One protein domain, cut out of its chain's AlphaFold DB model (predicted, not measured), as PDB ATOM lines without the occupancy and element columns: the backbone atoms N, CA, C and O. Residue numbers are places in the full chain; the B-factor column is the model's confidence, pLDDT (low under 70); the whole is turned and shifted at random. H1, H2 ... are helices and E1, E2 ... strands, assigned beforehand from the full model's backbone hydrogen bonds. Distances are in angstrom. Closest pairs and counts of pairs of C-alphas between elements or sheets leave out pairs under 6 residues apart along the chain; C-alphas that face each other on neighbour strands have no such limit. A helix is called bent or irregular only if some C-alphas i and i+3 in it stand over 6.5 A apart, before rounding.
ATOM      1  N   ASN A 190     155.664 208.716 168.257       90.06
ATOM      2  CA  ASN A 190     155.767 209.483 167.010       90.06
ATOM      3  C   ASN A 190     156.415 208.660 165.880       90.06
ATOM      4  O   ASN A 190     155.955 208.714 164.741       90.06
ATOM      5  N   ASP A 191     157.424 207.848 166.206       90.44
ATOM      6  CA  ASP A 191     158.114 206.976 165.249       90.44
ATOM      7  C   ASP A 191     157.212 205.851 164.730       90.44
ATOM      8  O   ASP A 191     157.236 205.522 163.540       90.44
ATOM      9  N   GLU A 192     156.389 205.259 165.600       89.12
ATOM     10  CA  GLU A 192     155.432 204.226 165.201       89.12
ATOM     11  C   GLU A 192     154.326 204.812 164.308       89.12
ATOM     12  O   GLU A 192     153.996 204.220 163.278       89.12
ATOM     13  N   MET A 193     153.793 205.992 164.651       92.94
ATOM     14  CA  MET A 193     152.804 206.696 163.822       92.94
ATOM     15  C   MET A 193     153.388 207.047 162.451       92.94
ATOM     16  O   MET A 193     152.757 206.794 161.425       92.94
ATOM     17  N   LEU A 194     154.613 207.579 162.419       94.62
ATOM     18  CA  LEU A 194     155.303 207.925 161.182       94.62
ATOM     19  C   LEU A 194     155.566 206.683 160.321       94.62
ATOM     20  O   LEU A 194     155.306 206.694 159.118       94.62
ATOM     21  N   THR A 195     156.006 205.582 160.934       92.88
ATOM     22  CA  THR A 195     156.185 204.292 160.250       92.88
ATOM     23  C   THR A 195     154.873 203.801 159.645       92.88
ATOM     24  O   THR A 195     154.838 203.379 158.487       92.88
ATOM     25  N   ALA A 196     153.772 203.895 160.392       91.38
ATOM     26  CA  ALA A 196     152.459 203.516 159.895       91.38
ATOM     27  C   ALA A 196     151.997 204.422 158.741       91.38
ATOM     28  O   ALA A 196     151.450 203.922 157.762       91.38
ATOM     29  N   LEU A 197     152.243 205.734 158.798       95.12
ATOM     30  CA  LEU A 197     151.932 206.657 157.700       95.12
ATOM     31  C   LEU A 197     152.728 206.343 156.428       95.12
ATOM     32  O   LEU A 197     152.160 206.374 155.334       95.12
ATOM     33  N   LYS A 198     154.006 205.969 156.552       95.06
ATOM     34  CA  LYS A 198     154.826 205.518 155.414       95.06
ATOM     35  C   LYS A 198     154.240 204.274 154.758       95.06
ATOM     36  O   LYS A 198     154.094 204.224 153.541       95.06
ATOM     37  N   GLN A 199     153.829 203.290 155.563       92.56
ATOM     38  CA  GLN A 199     153.179 202.072 155.064       92.56
ATOM     39  C   GLN A 199     151.859 202.358 154.327       92.56
ATOM     40  O   GLN A 199     151.432 201.551 153.509       92.56
ATOM     41  N   ARG A 200     151.226 203.506 154.594       94.44
ATOM     42  CA  ARG A 200     149.962 203.955 153.985       94.44
ATOM     43  C   ARG A 200     150.153 204.864 152.774       94.44
ATOM     44  O   ARG A 200     149.155 205.346 152.236       94.44
ATOM     45  N   TYR A 201     151.399 205.133 152.381       95.25
ATOM     46  CA  TYR A 201     151.737 206.127 151.358       95.25
ATOM     47  C   TYR A 201     151.144 207.512 151.676       95.25
ATOM     48  O   TYR A 201     150.707 208.233 150.783       95.25
ATOM     49  N   ALA A 202     151.049 207.845 152.968       94.44
ATOM     50  CA  ALA A 202     150.498 209.112 153.448       94.44
ATOM     51  C   ALA A 202     151.578 210.181 153.671       94.44
ATOM     52  O   ALA A 202     151.260 211.357 153.800       94.44
ATOM     53  N   VAL A 203     152.844 209.761 153.716       95.69
ATOM     54  CA  VAL A 203     154.038 210.606 153.816       95.69
ATOM     55  C   VAL A 203     155.139 210.012 152.941       95.69
ATOM     56  O   VAL A 203     155.081 208.827 152.592       95.69
ATOM     57  N   GLU A 204     156.155 210.813 152.631       94.06
ATOM     58  CA  GLU A 204     157.315 210.354 151.866       94.06
ATOM     59  C   GLU A 204     158.092 209.240 152.603       94.06
ATOM     60  O   GLU A 204     158.193 209.259 153.840       94.06
ATOM     61  N   PRO A 205     158.670 208.255 151.887       93.19
ATOM     62  CA  PRO A 205     159.390 207.138 152.507       93.19
ATOM     63  C   PRO A 205     160.574 207.560 153.393       93.19
ATOM     64  O   PRO A 205     160.884 206.887 154.383       93.19
ATOM     65  N   ASP A 206     161.224 208.674 153.061       94.31
ATOM     66  CA  ASP A 206     162.384 209.231 153.757       94.31
ATOM     67  C   ASP A 206     162.020 210.222 154.875       94.31
ATOM     68  O   ASP A 206     162.915 210.673 155.584       94.31
ATOM     69  N   ALA A 207     160.730 210.495 155.112       93.56
ATOM     70  CA  ALA A 207     160.286 211.388 156.183       93.56
ATOM     71  C   ALA A 207     160.844 210.957 157.553       93.56
ATOM     72  O   ALA A 207     160.700 209.800 157.953       93.56
ATOM     73  N   THR A 208     161.474 211.871 158.289       93.19
ATOM     74  CA  THR A 208     162.107 211.582 159.591       93.19
ATOM     75  C   THR A 208     161.343 212.144 160.783       93.19
ATOM     76  O   THR A 208     161.573 211.702 161.903       93.19
ATOM     77  N   GLU A 209     160.423 213.082 160.558       92.38
ATOM     78  CA  GLU A 209     159.694 213.781 161.616       92.38
ATOM     79  C   GLU A 209     158.177 213.679 161.419       92.38
ATOM     80  O   GLU A 209     157.661 213.721 160.297       92.38
ATOM     81  N   LEU A 210     157.451 213.557 162.533       93.06
ATOM     82  CA  LEU A 210     155.992 213.582 162.557       93.06
ATOM     83  C   LEU A 210     155.508 215.015 162.815       93.06
ATOM     84  O   LEU A 210     155.700 215.545 163.906       93.06
ATOM     85  N   THR A 211     154.859 215.625 161.822       95.00
ATOM     86  CA  THR A 211     154.202 216.934 161.961       95.00
ATOM     87  C   THR A 211     152.830 216.800 162.632       95.00
ATOM     88  O   THR A 211     152.227 215.723 162.613       95.00
ATOM     89  N   ASP A 212     152.288 217.897 163.171       93.56
ATOM     90  CA  ASP A 212     150.928 217.918 163.736       93.56
ATOM     91  C   ASP A 212     149.859 217.538 162.695       93.56
ATOM     92  O   ASP A 212     148.897 216.832 162.999       93.56
ATOM     93  N   GLU A 213     150.057 217.949 161.440       93.38
ATOM     94  CA  GLU A 213     149.192 217.588 160.312       93.38
ATOM     95  C   GLU A 213     149.229 216.079 160.033       93.38
ATOM     96  O   GLU A 213     148.179 215.446 159.900       93.38
ATOM     97  N   ASN A 214     150.425 215.480 160.018       94.19
ATOM     98  CA  ASN A 214     150.609 214.041 159.836       94.19
ATOM     99  C   ASN A 214     150.009 213.250 161.001       94.19
ATOM    100  O   ASN A 214     149.377 212.214 160.787       94.19
ATOM    101  N   LYS A 215     150.151 213.755 162.228       93.25
ATOM    102  CA  LYS A 215     149.528 213.168 163.415       93.25
ATOM    103  C   LYS A 215     148.002 213.147 163.286       93.25
ATOM    104  O   LYS A 215     147.393 212.086 163.411       93.25
ATOM    105  N   ALA A 216     147.398 214.287 162.952       91.81
ATOM    106  CA  ALA A 216     145.955 214.392 162.742       91.81
ATOM    107  C   ALA A 216     145.471 213.503 161.582       91.81
ATOM    108  O   ALA A 216     144.398 212.902 161.656       91.81
ATOM    109  N   LEU A 217     146.263 213.384 160.510       93.75
ATOM    110  CA  LEU A 217     145.971 212.491 159.391       93.75
ATOM    111  C   LEU A 217     145.998 211.016 159.816       93.75
ATOM    112  O   LEU A 217     145.081 210.270 159.471       93.75
ATOM    113  N   PHE A 218     147.004 210.597 160.588       93.81
ATOM    114  CA  PHE A 218     147.072 209.239 161.130       93.81
ATOM    115  C   PHE A 218     145.825 208.917 161.957       93.81
ATOM    116  O   PHE A 218     145.188 207.890 161.723       93.81
ATOM    117  N   GLU A 219     145.457 209.802 162.886       90.81
ATOM    118  CA  GLU A 219     144.293 209.619 163.757       90.81
ATOM    119  C   GLU A 219     143.009 209.455 162.937       90.81
ATOM    120  O   GLU A 219     142.236 208.526 163.175       90.81
ATOM    121  N   LYS A 220     142.809 210.293 161.913       90.44
ATOM    122  CA  LYS A 220     141.656 210.209 161.009       90.44
ATOM    123  C   LYS A 220     141.591 208.888 160.244       90.44
ATOM    124  O   LYS A 220     140.549 208.226 160.251       90.44
ATOM    125  N   ILE A 221     142.695 208.482 159.612       93.38
ATOM    126  CA  ILE A 221     142.759 207.218 158.866       93.38
ATOM    127  C   ILE A 221     142.488 206.046 159.815       93.38
ATOM    128  O   ILE A 221     141.658 205.186 159.521       93.38
ATOM    129  N   HIS A 222     143.141 206.027 160.977       89.38
ATOM    130  CA  HIS A 222     143.006 204.944 161.943       89.38
ATOM    131  C   HIS A 222     141.584 204.846 162.516       89.38
ATOM    132  O   HIS A 222     141.014 203.756 162.594       89.38
ATOM    133  N   GLN A 223     140.951 205.976 162.839       86.12
ATOM    134  CA  GLN A 223     139.548 205.999 163.255       86.12
ATOM    135  C   GLN A 223     138.614 205.471 162.157       86.12
ATOM    136  O   GLN A 223     137.664 204.743 162.456       86.12
ATOM    137  N   ALA A 224     138.870 205.799 160.888       89.81
ATOM    138  CA  ALA A 224     138.085 205.274 159.773       89.81
ATOM    139  C   ALA A 224     138.198 203.742 159.658       89.81
ATOM    140  O   ALA A 224     137.202 203.061 159.405       89.81
ATOM    141  N   GLU A 225     139.379 203.175 159.917       89.50
ATOM    142  CA  GLU A 225     139.589 201.722 159.970       89.50
ATOM    143  C   GLU A 225     138.835 201.067 161.125       89.50
ATOM    144  O   GLU A 225     138.119 200.086 160.914       89.50
ATOM    145  N   GLN A 226     138.934 201.636 162.331       84.06
ATOM    146  CA  GLN A 226     138.208 201.159 163.512       84.06
ATOM    147  C   GLN A 226     136.685 201.191 163.296       84.06
ATOM    148  O   GLN A 226     135.959 200.318 163.775       84.06
ATOM    149  N   ARG A 227     136.194 202.155 162.506       84.56
ATOM    150  CA  ARG A 227     134.790 202.265 162.074       84.56
ATOM    151  C   ARG A 227     134.436 201.359 160.884       84.56
ATOM    152  O   ARG A 227     133.393 201.553 160.265       84.56
ATOM    153  N   ARG A 228     135.257 200.344 160.586       89.94
ATOM    154  CA  ARG A 228     135.062 199.359 159.505       89.94
ATOM    155  C   ARG A 228     135.063 199.966 158.095       89.94
ATOM    156  O   ARG A 228     134.400 199.451 157.195       89.94
ATOM    157  N   GLY A 229     135.830 201.035 157.874       91.81
ATOM    158  CA  GLY A 229     135.952 201.691 156.568       91.81
ATOM    159  C   GLY A 229     136.437 200.761 155.446       91.81
ATOM    160  O   GLY A 229     135.946 200.835 154.322       91.81
ATOM    161  N   ILE A 230     137.335 199.824 155.764       93.81
ATOM    162  CA  ILE A 230     137.821 198.807 154.816       93.81
ATOM    163  C   ILE A 230     136.682 197.887 154.356       93.81
ATOM    164  O   ILE A 230     136.510 197.671 153.156       93.81
ATOM    165  N   ASP A 231     135.865 197.393 155.289       93.88
ATOM    166  CA  ASP A 231     134.712 196.544 154.968       93.88
ATOM    167  C   ASP A 231     133.692 197.298 154.108       93.88
ATOM    168  O   ASP A 231     133.124 196.736 153.174       93.88
ATOM    169  N   TYR A 232     133.480 198.587 154.392       94.12
ATOM    170  CA  TYR A 232     132.623 199.437 153.570       94.12
ATOM    171  C   TYR A 232     133.134 199.518 152.122       94.12
ATOM    172  O   TYR A 232     132.352 199.302 151.194       94.12
ATOM    173  N   LEU A 233     134.436 199.757 151.906       95.19
ATOM    174  CA  LEU A 233     135.015 199.782 150.556       95.19
ATOM    175  C   LEU A 233     134.856 198.430 149.853       95.19
ATOM    176  O   LEU A 233     134.438 198.388 148.698       95.19
ATOM    177  N   LYS A 234     135.118 197.322 150.551       95.12
ATOM    178  CA  LYS A 234     134.946 195.967 150.005       95.12
ATOM    179  C   LYS A 234     133.505 195.652 149.609       95.12
ATOM    180  O   LYS A 234     133.287 194.963 148.621       95.12
ATOM    181  N   ASN A 235     132.530 196.169 150.351       94.38
ATOM    182  CA  ASN A 235     131.117 195.992 150.023       94.38
ATOM    183  C   ASN A 235     130.664 196.896 148.867       94.38
ATOM    184  O   ASN A 235     129.760 196.527 148.120       94.38
ATOM    185  N   LYS A 236     131.267 198.082 148.723       92.25
ATOM    186  CA  LYS A 236     130.909 199.060 147.687       92.25
ATOM    187  C   LYS A 236     131.516 198.733 146.324       92.25
ATOM    188  O   LYS A 236     130.858 198.915 145.302       92.25
ATOM    189  N   TYR A 237     132.759 198.258 146.298       91.81
ATOM    190  CA  TYR A 237     133.484 197.951 145.068       91.81
ATOM    191  C   TYR A 237     133.587 196.438 144.877       91.81
ATOM    192  O   TYR A 237     134.205 195.754 145.686       91.81
ATOM    193  N   ALA A 238     133.071 195.918 143.755       90.12
ATOM    194  CA  ALA A 238     133.195 194.496 143.405       90.12
ATOM    195  C   ALA A 238     134.661 194.016 143.373       90.12
ATOM    196  O   ALA A 238     134.959 192.867 143.689       90.12
ATOM    197  N   LYS A 239     135.581 194.919 143.014       93.75
ATOM    198  CA  LYS A 239     137.025 194.768 143.188       93.75
ATOM    199  C   LYS A 239     137.583 196.099 143.678       93.75
ATOM    200  O   LYS A 239     137.511 197.089 142.952       93.75
ATOM    201  N   VAL A 240     138.112 196.125 144.899       94.31
ATOM    202  CA  VAL A 240     138.709 197.342 145.465       94.31
ATOM    203  C   VAL A 240     140.000 197.674 144.701       94.31
ATOM    204  O   VAL A 240     140.808 196.764 144.485       94.31
ATOM    205  N   PRO A 241     140.208 198.935 144.275       95.62
ATOM    206  CA  PRO A 241     141.476 199.369 143.695       95.62
ATOM    207  C   PRO A 241     142.658 199.060 144.622       95.62
ATOM    208  O   PRO A 241     142.586 199.281 145.833       95.62
ATOM    209  N   SER A 242     143.740 198.517 144.062       91.44
ATOM    210  CA  SER A 242     144.907 198.045 144.828       91.44
ATOM    211  C   SER A 242     145.613 199.154 145.603       91.44
ATOM    212  O   SER A 242     146.281 198.896 146.596       91.44
ATOM    213  N   GLU A 243     145.460 200.392 145.154       95.00
ATOM    214  CA  GLU A 243     146.005 201.580 145.782       95.00
ATOM    215  C   GLU A 243     145.210 202.026 147.010       95.00
ATOM    216  O   GLU A 243     145.710 202.878 147.730       95.00
ATOM    217  N   TYR A 244     144.007 201.495 147.280       96.56
ATOM    218  CA  TYR A 244     143.183 201.906 148.430       96.56
ATOM    219  C   TYR A 244     143.510 201.148 149.714       96.56
ATOM    220  O   TYR A 244     143.390 201.695 150.811       96.56
ATOM    221  N   ILE A 245     143.879 199.877 149.585       95.88
ATOM    222  CA  ILE A 245     144.138 198.997 150.718       95.88
ATOM    223  C   ILE A 245     145.499 198.359 150.508       95.88
ATOM    224  O   ILE A 245     145.733 197.695 149.501       95.88
ATOM    225  N   VAL A 246     146.378 198.526 151.489       93.19
ATOM    226  CA  VAL A 246     147.634 197.787 151.565       93.19
ATOM    227  C   VAL A 246     147.481 196.641 152.554       93.19
ATOM    228  O   VAL A 246     146.900 196.806 153.627       93.19
ATOM    229  N   THR A 247     148.024 195.481 152.203       90.12
ATOM    230  CA  THR A 247     148.107 194.331 153.103       90.12
ATOM    231  C   THR A 247     149.541 194.188 153.580       90.12
ATOM    232  O   THR A 247     150.432 193.878 152.788       90.12
ATOM    233  N   ILE A 248     149.775 194.400 154.873       83.69
ATOM    234  CA  ILE A 248     151.069 194.099 155.496       83.69
ATOM    235  C   ILE A 248     151.083 192.663 156.015       83.69
ATOM    236  O   ILE A 248     150.042 192.117 156.380       83.69
ATOM    237  N   ASN A 249     152.278 192.067 156.062       78.38
ATOM    238  CA  ASN A 249     152.485 190.650 156.385       78.38
ATOM    239  C   ASN A 249     151.704 189.714 155.446       78.38
ATOM    240  O   ASN A 249     151.104 188.733 155.890       78.38
ATOM    241  N   LYS A 250     151.694 190.044 154.151       78.00
ATOM    242  CA  LYS A 250     151.076 189.227 153.104       78.00
ATOM    243  C   LYS A 250     151.615 187.793 153.134       78.00
ATOM    244  O   LYS A 250     152.787 187.590 153.446       78.00
ATOM    245  N   ASP A 251     150.753 186.823 152.842       75.31
ATOM    246  CA  ASP A 251     151.066 185.388 152.806       75.31
ATOM    247  C   ASP A 251     151.465 184.800 154.174       75.31
ATOM    248  O   ASP A 251     151.937 183.666 154.285       75.31
ATOM    249  N   THR A 252     151.227 185.557 155.246       72.25
ATOM    250  CA  THR A 252     151.270 185.066 156.621       72.25
ATOM    251  C   THR A 252     149.845 184.938 157.149       72.25
ATOM    252  O   THR A 252     148.900 185.499 156.604       72.25
ATOM    253  N   SER A 253     149.655 184.281 158.286       59.50
ATOM    254  CA  SER A 253     148.365 184.267 158.988       59.50
ATOM    255  C   SER A 253     147.948 185.639 159.575       59.50
ATOM    256  O   SER A 253     147.020 185.695 160.378       59.50
ATOM    257  N   PHE A 254     148.638 186.734 159.212       62.56
ATOM    258  CA  PHE A 254     148.571 188.074 159.821       62.56
ATOM    259  C   PHE A 254     148.348 189.222 158.893       62.56
ATOM    260  O   PHE A 254     148.642 190.364 159.272       62.56
ATOM    261  N   GLU A 255     147.850 188.922 157.711       79.31
ATOM    262  CA  GLU A 255     147.441 189.940 156.775       79.31
ATOM    263  C   GLU A 255     146.627 191.005 157.511       79.31
ATOM    264  O   GLU A 255     145.531 190.762 158.019       79.31
ATOM    265  N   ARG A 256     147.237 192.179 157.667       81.12
ATOM    266  CA  ARG A 256     146.560 193.353 158.191       81.12
ATOM    267  C   ARG A 256     146.338 194.240 156.999       81.12
ATOM    268  O   ARG A 256     147.283 194.725 156.382       81.12
ATOM    269  N   GLU A 257     145.072 194.433 156.707       90.06
ATOM    270  CA  GLU A 257     144.644 195.407 155.731       90.06
ATOM    271  C   GLU A 257     144.619 196.777 156.385       90.06
ATOM    272  O   GLU A 257     144.149 196.939 157.516       90.06
ATOM    273  N   MET A 258     145.155 197.753 155.669       92.00
ATOM    274  CA  MET A 258     145.216 199.134 156.105       92.00
ATOM    275  C   MET A 258     144.773 200.044 154.967       92.00
ATOM    276  O   MET A 258     145.127 199.817 153.809       92.00
ATOM    277  N   LEU A 259     144.020 201.090 155.297       96.38
ATOM    278  CA  LEU A 259     143.701 202.163 154.365       96.38
ATOM    279  C   LEU A 259     144.969 202.940 154.022       96.38
ATOM    280  O   LEU A 259     145.662 203.455 154.903       96.38
ATOM    281  N   THR A 260     145.250 203.063 152.734       97.31
ATOM    282  CA  THR A 260     146.210 204.055 152.246       97.31
ATOM    283  C   THR A 260     145.588 205.452 152.304       97.31
ATOM    284  O   THR A 260     144.377 205.595 152.502       97.31
ATOM    285  N   LEU A 261     146.381 206.497 152.057       96.56
ATOM    286  CA  LEU A 261     145.837 207.849 151.884       96.56
ATOM    287  C   LEU A 261     144.794 207.905 150.751       96.56
ATOM    288  O   LEU A 261     143.718 208.477 150.919       96.56
ATOM    289  N   ALA A 262     145.073 207.253 149.618       97.06
ATOM    290  CA  ALA A 262     144.136 207.176 148.498       97.06
ATOM    291  C   ALA A 262     142.832 206.460 148.891       97.06
ATOM    292  O   ALA A 262     141.743 206.934 148.562       97.06
ATOM    293  N   GLY A 263     142.932 205.359 149.638       97.00
ATOM    294  CA  GLY A 263     141.774 204.608 150.118       97.00
ATOM    295  C   GLY A 263     140.939 205.371 151.132       97.00
ATOM    296  O   GLY A 263     139.714 205.349 151.044       97.00
ATOM    297  N   TYR A 264     141.579 206.088 152.056       96.38
ATOM    298  CA  TYR A 264     140.894 206.960 153.008       96.38
ATOM    299  C   TYR A 264     140.134 208.089 152.298       96.38
ATOM    300  O   TYR A 264     138.934 208.249 152.514       96.38
ATOM    301  N   ASN A 265     140.774 208.794 151.362       94.50
ATOM    302  CA  ASN A 265     140.116 209.857 150.595       94.50
ATOM    303  C   ASN A 265     138.940 209.312 149.760       94.50
ATOM    304  O   ASN A 265     137.868 209.920 149.685       94.50
ATOM    305  N   ALA A 266     139.113 208.136 149.147       94.62
ATOM    306  CA  ALA A 266     138.052 207.467 148.404       94.62
ATOM    307  C   ALA A 266     136.891 207.031 149.309       94.62
ATOM    308  O   ALA A 266     135.729 207.144 148.908       94.62
ATOM    309  N   LEU A 267     137.189 206.556 150.520       94.81
ATOM    310  CA  LEU A 267     136.208 206.202 151.540       94.81
ATOM    311  C   LEU A 267     135.378 207.419 151.952       94.81
ATOM    312  O   LEU A 267     134.152 207.353 151.881       94.81
ATOM    313  N   GLU A 268     136.016 208.530 152.319       92.81
ATOM    314  CA  GLU A 268     135.308 209.747 152.738       92.81
ATOM    315  C   GLU A 268     134.385 210.276 151.645       92.81
ATOM    316  O   GLU A 268     133.208 210.554 151.890       92.81
ATOM    317  N   LYS A 269     134.888 210.336 150.408       91.44
ATOM    318  CA  LYS A 269     134.092 210.736 149.249       91.44
ATOM    319  C   LYS A 269     132.920 209.787 149.013       91.44
ATOM    320  O   LYS A 269     131.805 210.233 148.750       91.44
ATOM    321  N   SER A 270     133.156 208.482 149.128       92.88
ATOM    322  CA  SER A 270     132.127 207.457 148.934       92.88
ATOM    323  C   SER A 270     131.013 207.562 149.976       92.88
ATOM    324  O   SER A 270     129.843 207.459 149.610       92.88
ATOM    325  N   ILE A 271     131.363 207.790 151.244       92.12
ATOM    326  CA  ILE A 271     130.395 207.982 152.330       92.12
ATOM    327  C   ILE A 271     129.619 209.284 152.118       92.12
ATOM    328  O   ILE A 271     128.397 209.278 152.241       92.12
ATOM    329  N   GLY A 272     130.297 210.380 151.761       90.81
ATOM    330  CA  GLY A 272     129.646 211.657 151.454       90.81
ATOM    331  C   GLY A 272     128.606 211.523 150.340       90.81
ATOM    332  O   GLY A 272     127.476 211.984 150.487       90.81
ATOM    333  N   GLN A 273     128.942 210.804 149.268       90.38
ATOM    334  CA  GLN A 273     128.012 210.514 148.172       90.38
ATOM    335  C   GLN A 273     126.802 209.685 148.621       90.38
ATOM    336  O   GLN A 273     125.667 210.018 148.280       90.38
ATOM    337  N   ASP A 274     127.016 208.636 149.415       92.12
ATOM    338  CA  ASP A 274     125.917 207.801 149.912       92.12
ATOM    339  C   ASP A 274     125.028 208.561 150.903       92.12
ATOM    340  O   ASP A 274     123.813 208.344 150.951       92.12
ATOM    341  N   ALA A 275     125.608 209.484 151.673       94.12
ATOM    342  CA  ALA A 275     124.872 210.329 152.601       94.12
ATOM    343  C   ALA A 275     123.833 211.197 151.893       94.12
ATOM    344  O   ALA A 275     122.719 211.324 152.398       94.12
ATOM    345  N   ILE A 276     124.140 211.710 150.697       94.12
ATOM    346  CA  ILE A 276     123.183 212.473 149.881       94.12
ATOM    347  C   ILE A 276     121.925 211.637 149.619       94.12
ATOM    348  O   ILE A 276     120.815 212.088 149.903       94.12
ATOM    349  N   ALA A 277     122.091 210.394 149.155       92.81
ATOM    350  CA  ALA A 277     120.970 209.500 148.873       92.81
ATOM    351  C   ALA A 277     120.159 209.169 150.140       92.81
ATOM    352  O   ALA A 277     118.927 209.109 150.099       92.81
ATOM    353  N   VAL A 278     120.831 208.997 151.283       95.38
ATOM    354  CA  VAL A 278     120.167 208.770 152.576       95.38
ATOM    355  C   VAL A 278     119.347 209.988 153.003       95.38
ATOM    356  O   VAL A 278     118.189 209.824 153.386       95.38
ATOM    357  N   PHE A 279     119.889 211.203 152.887       96.50
ATOM    358  CA  PHE A 279     119.162 212.428 153.230       96.50
ATOM    359  C   PHE A 279     117.958 212.668 152.316       96.50
ATOM    360  O   PHE A 279     116.875 213.006 152.799       96.50
ATOM    361  N   GLN A 280     118.093 212.401 151.016       94.75
ATOM    362  CA  GLN A 280     116.964 212.456 150.087       94.75
ATOM    363  C   GLN A 280     115.864 211.456 150.463       94.75
ATOM    364  O   GLN A 280     114.683 211.803 150.449       94.75
ATOM    365  N   LYS A 281     116.234 210.232 150.864       94.25
ATOM    366  CA  LYS A 281     115.277 209.196 151.284       94.25
ATOM    367  C   LYS A 281     114.471 209.595 152.524       94.25
ATOM    368  O   LYS A 281     113.315 209.200 152.638       94.25
ATOM    369  N   VAL A 282     115.052 210.383 153.430       94.12
ATOM    370  CA  VAL A 282     114.350 210.919 154.613       94.12
ATOM    371  C   VAL A 282     113.659 212.266 154.351       94.12
ATOM    372  O   VAL A 282     113.225 212.928 155.290       94.12
ATOM    373  N   GLY A 283     113.515 212.661 153.081       93.56
ATOM    374  CA  GLY A 283     112.693 213.796 152.658       93.56
ATOM    375  C   GLY A 283     113.425 215.133 152.535       93.56
ATOM    376  O   GLY A 283     112.764 216.159 152.389       93.56
ATOM    377  N   VAL A 284     114.762 215.155 152.578       95.94
ATOM    378  CA  VAL A 284     115.533 216.389 152.353       95.94
ATOM    379  C   VAL A 284     115.602 216.695 150.849       95.94
ATOM    380  O   VAL A 284     116.074 215.853 150.079       95.94
ATOM    381  N   PRO A 285     115.178 217.888 150.391       96.00
ATOM    382  CA  PRO A 285     115.344 218.292 148.999       96.00
ATOM    383  C   PRO A 285     116.824 218.375 148.618       96.00
ATOM    384  O   PRO A 285     117.623 218.920 149.374       96.00
ATOM    385  N   ILE A 286     117.190 217.917 147.415       93.88
ATOM    386  CA  ILE A 286     118.596 217.882 146.960       93.88
ATOM    387  C   ILE A 286     119.309 219.237 147.085       93.88
ATOM    388  O   ILE A 286     120.467 219.289 147.482       93.88
ATOM    389  N   LYS A 287     118.591 220.332 146.808       95.19
ATOM    390  CA  LYS A 287     119.099 221.706 146.905       95.19
ATOM    391  C   LYS A 287     119.513 222.120 148.323       95.19
ATOM    392  O   LYS A 287     120.303 223.039 148.454       95.19
ATOM    393  N   ASP A 288     118.985 221.452 149.349       96.25
ATOM    394  CA  ASP A 288     119.193 221.799 150.757       96.25
ATOM    395  C   ASP A 288     120.175 220.832 151.451       96.25
ATOM    396  O   ASP A 288     120.581 221.089 152.580       96.25
ATOM    397  N   VAL A 289     120.574 219.723 150.802       95.50
ATOM    398  CA  VAL A 289     121.399 218.657 151.415       95.50
ATOM    399  C   VAL A 289     122.747 219.186 151.916       95.50
ATOM    400  O   VAL A 289     123.141 218.888 153.040       95.50
ATOM    401  N   PHE A 290     123.438 219.997 151.114       95.25
ATOM    402  CA  PHE A 290     124.753 220.545 151.471       95.25
ATOM    403  C   PHE A 290     124.687 221.697 152.487       95.25
ATOM    404  O   PHE A 290     125.707 222.074 153.062       95.25
ATOM    405  N   ASP A 291     123.492 222.231 152.739       96.31
ATOM    406  CA  ASP A 291     123.239 223.280 153.729       96.31
ATOM    407  C   ASP A 291     122.569 222.742 154.999       96.31
ATOM    408  O   ASP A 291     122.167 223.513 155.878       96.31
ATOM    409  N   LEU A 292     122.467 221.416 155.123       97.38
ATOM    410  CA  LEU A 292     122.074 220.780 156.366       97.38
ATOM    411  C   LEU A 292     123.065 221.124 157.476       97.38
ATOM    412  O   LEU A 292     124.285 221.189 157.282       97.38
ATOM    413  N   ARG A 293     122.512 221.321 158.669       97.50
ATOM    414  CA  ARG A 293     123.276 221.665 159.863       97.50
ATOM    415  C   ARG A 293     123.044 220.642 160.959       97.50
ATOM    416  O   ARG A 293     121.998 219.998 161.005       97.50
ATOM    417  N   ASP A 294     124.014 220.475 161.840       96.19
ATOM    418  CA  ASP A 294     123.830 219.690 163.048       96.19
ATOM    419  C   ASP A 294     122.960 220.451 164.064       96.19
ATOM    420  O   ASP A 294     122.536 221.589 163.849       96.19
ATOM    421  N   MET A 295     122.693 219.822 165.207       92.31
ATOM    422  CA  MET A 295     121.859 220.407 166.263       92.31
ATOM    423  C   MET A 295     122.510 221.595 166.989       92.31
ATOM    424  O   MET A 295     121.882 222.165 167.878       92.31
ATOM    425  N   LYS A 296     123.747 221.968 166.638       90.50
ATOM    426  CA  LYS A 296     124.436 223.180 167.105       90.50
ATOM    427  C   LYS A 296     124.401 224.297 166.057       90.50
ATOM    428  O   LYS A 296     124.686 225.439 166.397       90.50
ATOM    429  N   GLY A 297     123.981 223.991 164.829       93.06
ATOM    430  CA  GLY A 297     123.924 224.936 163.719       93.06
ATOM    431  C   GLY A 297     125.150 224.905 162.808       93.06
ATOM    432  O   GLY A 297     125.225 225.737 161.907       93.06
ATOM    433  N   GLU A 298     126.067 223.956 162.991       95.50
ATOM    434  CA  GLU A 298     127.255 223.812 162.144       95.50
ATOM    435  C   GLU A 298     126.937 222.990 160.896       95.50
ATOM    436  O   GLU A 298     126.145 222.049 160.962       95.50
ATOM    437  N   LYS A 299     127.544 223.314 159.747       97.19
ATOM    438  CA  LYS A 299     127.326 222.536 158.515       97.19
ATOM    439  C   LYS A 299     127.802 221.092 158.686       97.19
ATOM    440  O   LYS A 299     128.870 220.831 159.238       97.19
ATOM    441  N   ILE A 300     127.017 220.152 158.160       96.81
ATOM    442  CA  ILE A 300     127.347 218.720 158.229       96.81
ATOM    443  C   ILE A 300     128.189 218.231 157.047       96.81
ATOM    444  O   ILE A 300     128.741 217.133 157.099       96.81
ATOM    445  N   PHE A 301     128.284 219.037 155.990       95.75
ATOM    446  CA  PHE A 301     129.147 218.796 154.840       95.75
ATOM    447  C   PHE A 301     130.302 219.797 154.822       95.75
ATOM    448  O   PHE A 301     130.127 220.978 155.130       95.75
ATOM    449  N   THR A 302     131.475 219.309 154.439       92.06
ATOM    450  CA  THR A 302     132.642 220.121 154.092       92.06
ATOM    451  C   THR A 302     132.454 220.760 152.707       92.06
ATOM    452  O   THR A 302     131.612 220.300 151.922       92.06
ATOM    453  N   PRO A 303     133.240 221.795 152.353       90.69
ATOM    454  CA  PRO A 303     133.274 222.331 150.988       90.69
ATOM    455  C   PRO A 303     133.595 221.266 149.924       90.69
ATOM    456  O   PRO A 303     133.106 221.342 148.798       90.69
ATOM    457  N   GLU A 304     134.347 220.230 150.292       87.50
ATOM    458  CA  GLU A 304     134.733 219.109 149.430       87.50
ATOM    459  C   GLU A 304     133.622 218.052 149.278       87.50
ATOM    460  O   GLU A 304     133.840 217.004 148.668       87.50
ATOM    461  N   SER A 305     132.414 218.315 149.796       88.56
ATOM    462  CA  SER A 305     131.264 217.396 149.760       88.56
ATOM    463  C   SER A 305     131.482 216.083 150.525       88.56
ATOM    464  O   SER A 305     130.820 215.078 150.250       88.56
ATOM    465  N   THR A 306     132.384 216.083 151.506       90.88
ATOM    466  CA  THR A 306     132.527 215.007 152.496       90.88
ATOM    467  C   THR A 306     131.773 215.368 153.774       90.88
ATOM    468  O   THR A 306     131.354 216.510 153.967       90.88
ATOM    469  N   LEU A 307     131.530 214.388 154.644       92.12
ATOM    470  CA  LEU A 307     130.883 214.654 155.927       92.12
ATOM    471  C   LEU A 307     131.896 215.218 156.922       92.12
ATOM    472  O   LEU A 307     133.012 214.714 157.033       92.12
ATOM    473  N   THR A 308     131.479 216.213 157.700       92.12
ATOM    474  CA  THR A 308     132.195 216.593 158.923       92.12
ATOM    475  C   THR A 308     132.057 215.486 159.976       92.12
ATOM    476  O   THR A 308     131.269 214.549 159.816       92.12
ATOM    477  N   GLU A 309     132.776 215.579 161.096       85.19
ATOM    478  CA  GLU A 309     132.619 214.611 162.189       85.19
ATOM    479  C   GLU A 309     131.178 214.580 162.730       85.19
ATOM    480  O   GLU A 309     130.578 213.507 162.857       85.19
ATOM    481  N   SER A 310     130.582 215.754 162.980       91.44
ATOM    482  CA  SER A 310     129.170 215.838 163.367       91.44
ATOM    483  C   SER A 310     128.254 215.389 162.230       91.44
ATOM    484  O   SER A 310     127.249 214.724 162.482       91.44
ATOM    485  N   GLY A 311     128.627 215.644 160.975       93.56
ATOM    486  CA  GLY A 311     127.891 215.153 159.820       93.56
ATOM    487  C   GLY A 311     127.869 213.639 159.686       93.56
ATOM    488  O   GLY A 311     126.827 213.077 159.350       93.56
ATOM    489  N   PHE A 312     128.958 212.954 160.038       90.88
ATOM    490  CA  PHE A 312     128.977 211.498 160.110       90.88
ATOM    491  C   PHE A 312     127.989 210.988 161.161       90.88
ATOM    492  O   PHE A 312     127.198 210.088 160.875       90.88
ATOM    493  N   TYR A 313     127.953 211.599 162.351       89.44
ATOM    494  CA  TYR A 313     126.949 211.264 163.365       89.44
ATOM    495  C   TYR A 313     125.525 211.440 162.819       89.44
ATOM    496  O   TYR A 313     124.728 210.502 162.862       89.44
ATOM    497  N   VAL A 314     125.229 212.598 162.226       95.00
ATOM    498  CA  VAL A 314     123.923 212.896 161.625       95.00
ATOM    499  C   VAL A 314     123.535 211.866 160.562       95.00
ATOM    500  O   VAL A 314     122.411 211.361 160.574       95.00
ATOM    501  N   TYR A 315     124.460 211.515 159.669       94.19
ATOM    502  CA  TYR A 315     124.265 210.479 158.657       94.19
ATOM    503  C   TYR A 315     123.914 209.121 159.284       94.19
ATOM    504  O   TYR A 315     122.959 208.469 158.858       94.19
ATOM    505  N   THR A 316     124.620 208.707 160.343       90.19
ATOM    506  CA  THR A 316     124.324 207.435 161.025       90.19
ATOM    507  C   THR A 316     122.966 207.429 161.727       90.19
ATOM    508  O   THR A 316     122.332 206.379 161.823       90.19
ATOM    509  N   GLU A 317     122.489 208.578 162.205       94.00
ATOM    510  CA  GLU A 317     121.146 208.712 162.771       94.00
ATOM    511  C   GLU A 317     120.072 208.670 161.679       94.00
ATOM    512  O   GLU A 317     119.073 207.962 161.830       94.00
ATOM    513  N   ALA A 318     120.322 209.312 160.534       94.31
ATOM    514  CA  ALA A 318     119.440 209.249 159.373       94.31
ATOM    515  C   ALA A 318     119.304 207.816 158.823       94.31
ATOM    516  O   ALA A 318     118.194 207.389 158.506       94.31
ATOM    517  N   LEU A 319     120.388 207.028 158.805       91.44
ATOM    518  CA  LEU A 319     120.347 205.594 158.471       91.44
ATOM    519  C   LEU A 319     119.413 204.792 159.393       91.44
ATOM    520  O   LEU A 319     118.797 203.821 158.956       91.44
ATOM    521  N   LYS A 320     119.280 205.205 160.657       92.69
ATOM    522  CA  LYS A 320     118.367 204.604 161.644       92.69
ATOM    523  C   LYS A 320     116.949 205.187 161.571       92.69
ATOM    524  O   LYS A 320     116.124 204.881 162.428       92.69
ATOM    525  N   GLY A 321     116.670 206.055 160.596       91.50
ATOM    526  CA  GLY A 321     115.390 206.749 160.447       91.50
ATOM    527  C   GLY A 321     115.154 207.854 161.480       91.50
ATOM    528  O   GLY A 321     114.014 208.273 161.670       91.50
ATOM    529  N   ARG A 322     116.201 208.326 162.169       92.44
ATOM    530  CA  ARG A 322     116.103 209.390 163.176       92.44
ATOM    531  C   ARG A 322     116.580 210.717 162.592       92.44
ATOM    532  O   ARG A 322     117.687 210.815 162.072       92.44
ATOM    533  N   LYS A 323     115.753 211.762 162.705       92.38
ATOM    534  CA  LYS A 323     116.148 213.128 162.333       92.38
ATOM    535  C   LYS A 323     117.061 213.696 163.424       92.38
ATOM    536  O   LYS A 323     116.610 213.917 164.543       92.38
ATOM    537  N   ALA A 324     118.321 213.950 163.079       94.62
ATOM    538  CA  ALA A 324     119.324 214.553 163.964       94.62
ATOM    539  C   ALA A 324     119.980 215.810 163.354       94.62
ATOM    540  O   ALA A 324     121.084 216.182 163.738       94.62
ATOM    541  N   PHE A 325     119.316 216.442 162.386       95.81
ATOM    542  CA  PHE A 325     119.804 217.617 161.662       95.81
ATOM    543  C   PHE A 325     118.770 218.735 161.629       95.81
ATOM    544  O   PHE A 325     117.575 218.504 161.814       95.81
ATOM    545  N   LEU A 326     119.246 219.932 161.314       96.50
ATOM    546  CA  LEU A 326     118.471 221.135 161.072       96.50
ATOM    547  C   LEU A 326     118.467 221.456 159.576       96.50
ATOM    548  O   LEU A 326     119.507 221.416 158.914       96.50
ATOM    549  N   MET A 327     117.301 221.837 159.055       96.31
ATOM    550  CA  MET A 327     117.200 222.454 157.727       96.31
ATOM    551  C   MET A 327     117.903 223.831 157.715       96.31
ATOM    552  O   MET A 327     118.088 224.428 158.786       96.31
ATOM    553  N   PRO A 328     118.232 224.410 156.542       94.00
ATOM    554  CA  PRO A 328     118.968 225.681 156.458       94.00
ATOM    555  C   PRO A 328     118.339 226.837 157.255       94.00
ATOM    556  O   PRO A 328     119.049 227.637 157.855       94.00
ATOM    557  N   ASN A 329     117.005 226.874 157.341       89.62
ATOM    558  CA  ASN A 329     116.248 227.919 158.045       89.62
ATOM    559  C   ASN A 329     115.676 227.476 159.406       89.62
ATOM    560  O   ASN A 329     114.950 228.236 160.048       89.62
ATOM    561  N   GLU A 330     115.952 226.248 159.848       90.12
ATOM    562  CA  GLU A 330     115.453 225.733 161.127       90.12
ATOM    563  C   GLU A 330     116.238 226.356 162.294       90.12
ATOM    564  O   GLU A 330     117.455 226.538 162.225       90.12
ATOM    565  N   ALA A 331     115.549 226.747 163.366       86.94
ATOM    566  CA  ALA A 331     116.217 227.341 164.518       86.94
ATOM    567  C   ALA A 331     117.017 226.276 165.282       86.94
ATOM    568  O   ALA A 331     116.546 225.153 165.460       86.94
ATOM    569  N   VAL A 332     118.200 226.651 165.771       87.50
ATOM    570  CA  VAL A 332     118.977 225.796 166.675       87.50
ATOM    571  C   VAL A 332     118.177 225.603 167.966       87.50
ATOM    572  O   VAL A 332     117.767 226.601 168.572       87.50
ATOM    573  N   PRO A 333     117.914 224.357 168.393       85.12
ATOM    574  CA  PRO A 333     117.175 224.119 169.618       85.12
ATOM    575  C   PRO A 333     117.995 224.569 170.834       85.12
ATOM    576  O   PRO A 333     119.222 224.439 170.849       85.12
ATOM    577  N   PRO A 334     117.337 225.088 171.882       82.50
ATOM    578  CA  PRO A 334     118.021 225.487 173.100       82.50
ATOM    579  C   PRO A 334     118.695 224.283 173.765       82.50
ATOM    580  O   PRO A 334     118.108 223.209 173.899       82.50
TER     581      PRO A 334
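AT A GLANCE: This is residues 190 to 334 of the 451 residues of an uncharacterized protein of Elusimicrobium sp. An273 (UniProt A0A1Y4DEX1). One long helix, H4, makes a spine with a group of parts at each end: near its beginning lie the small two-stranded hairpin E1 and E2 and the helices H2 and H3, with H1 packed on H2, and near its end H5 and H6 pack on it. The helices cross at steep angles, and long loops run beside H5 and H6. The printed part has 145 residues, with six named helices and two named strands in the order H1 H2 H3 E1 E2 H4 H5 H6; the sheet, E1 - E2, is antiparallel and the class is mostly helix. It is only just loose, close to compact, with a radius of gyration of the C-alphas of 17.6 A, and it spans 51 by 35 by 22 A.

HOW THE PARTS SIT: E1, residues 245 to 248, and E2, residues 256 to 259, form an antiparallel hairpin at 147 degrees, with N 246 and O 258 2.9 A apart and N 258 and O 246 2.8 A apart, within hydrogen-bond range. A tight link leads from E2 to H4, residues 261 to 281, the hub, which touches four helices. H2, residues 212 to 226, only just touches H4, with 3 pairs of C-alphas within 8 A, the closest Ile 221 and Tyr 264 at 6.2 A, at a steep tilt of 59 degrees. H3, residues 229 to 236, also only just touches H4, with 3 such pairs, the closest Leu 233 and Leu 267 at 6.6 A, at a steep tilt of 62 degrees. H1, residues 190 to 199, touches H2, the closest C-alphas being Leu 197 and Phe 218 at 6.5 A, and is apart from H4. H5, residues 286 to 291, touches H4, closest at C-alphas Gln 280 and Ile 286, 6.5 A. H6, residues 309 to 319, touches H4, closest at C-alphas Ala 275 and Tyr 315, 6.1 A, at a steep tilt of 46 degrees. H5 and H6 are apart. Every O i to N i+4 pair is within hydrogen-bond range in H1, H2, H3 and H6; H4 has 16 of 17, and H5 has 0 of 2, with 2 of 3 O i to N i+3 pairs.

IN THESE COORDINATES: H1 begins at C-alpha 190 (155.767, 209.483, 167.010). H4 runs 30.6 A from C-alpha 261 (145.837, 207.849, 151.884) to C-alpha 281 (115.277, 209.196, 151.284). H2 is 21.0 A long, H6 15.7 A and H1 14.3 A. H5 is irregular: C-alphas 287 and 290 are 7.4 A apart.

THE WHOLE: The two C-alphas farthest apart, Asp 251 and Pro 334, are 55.8 A apart. The printed part has no cut. The links H1 to H2 and H5 to H6 are long, 12 and 17 residues. The mean pLDDT of the printed part is 91.8, and residues 253 to 254 are under 70.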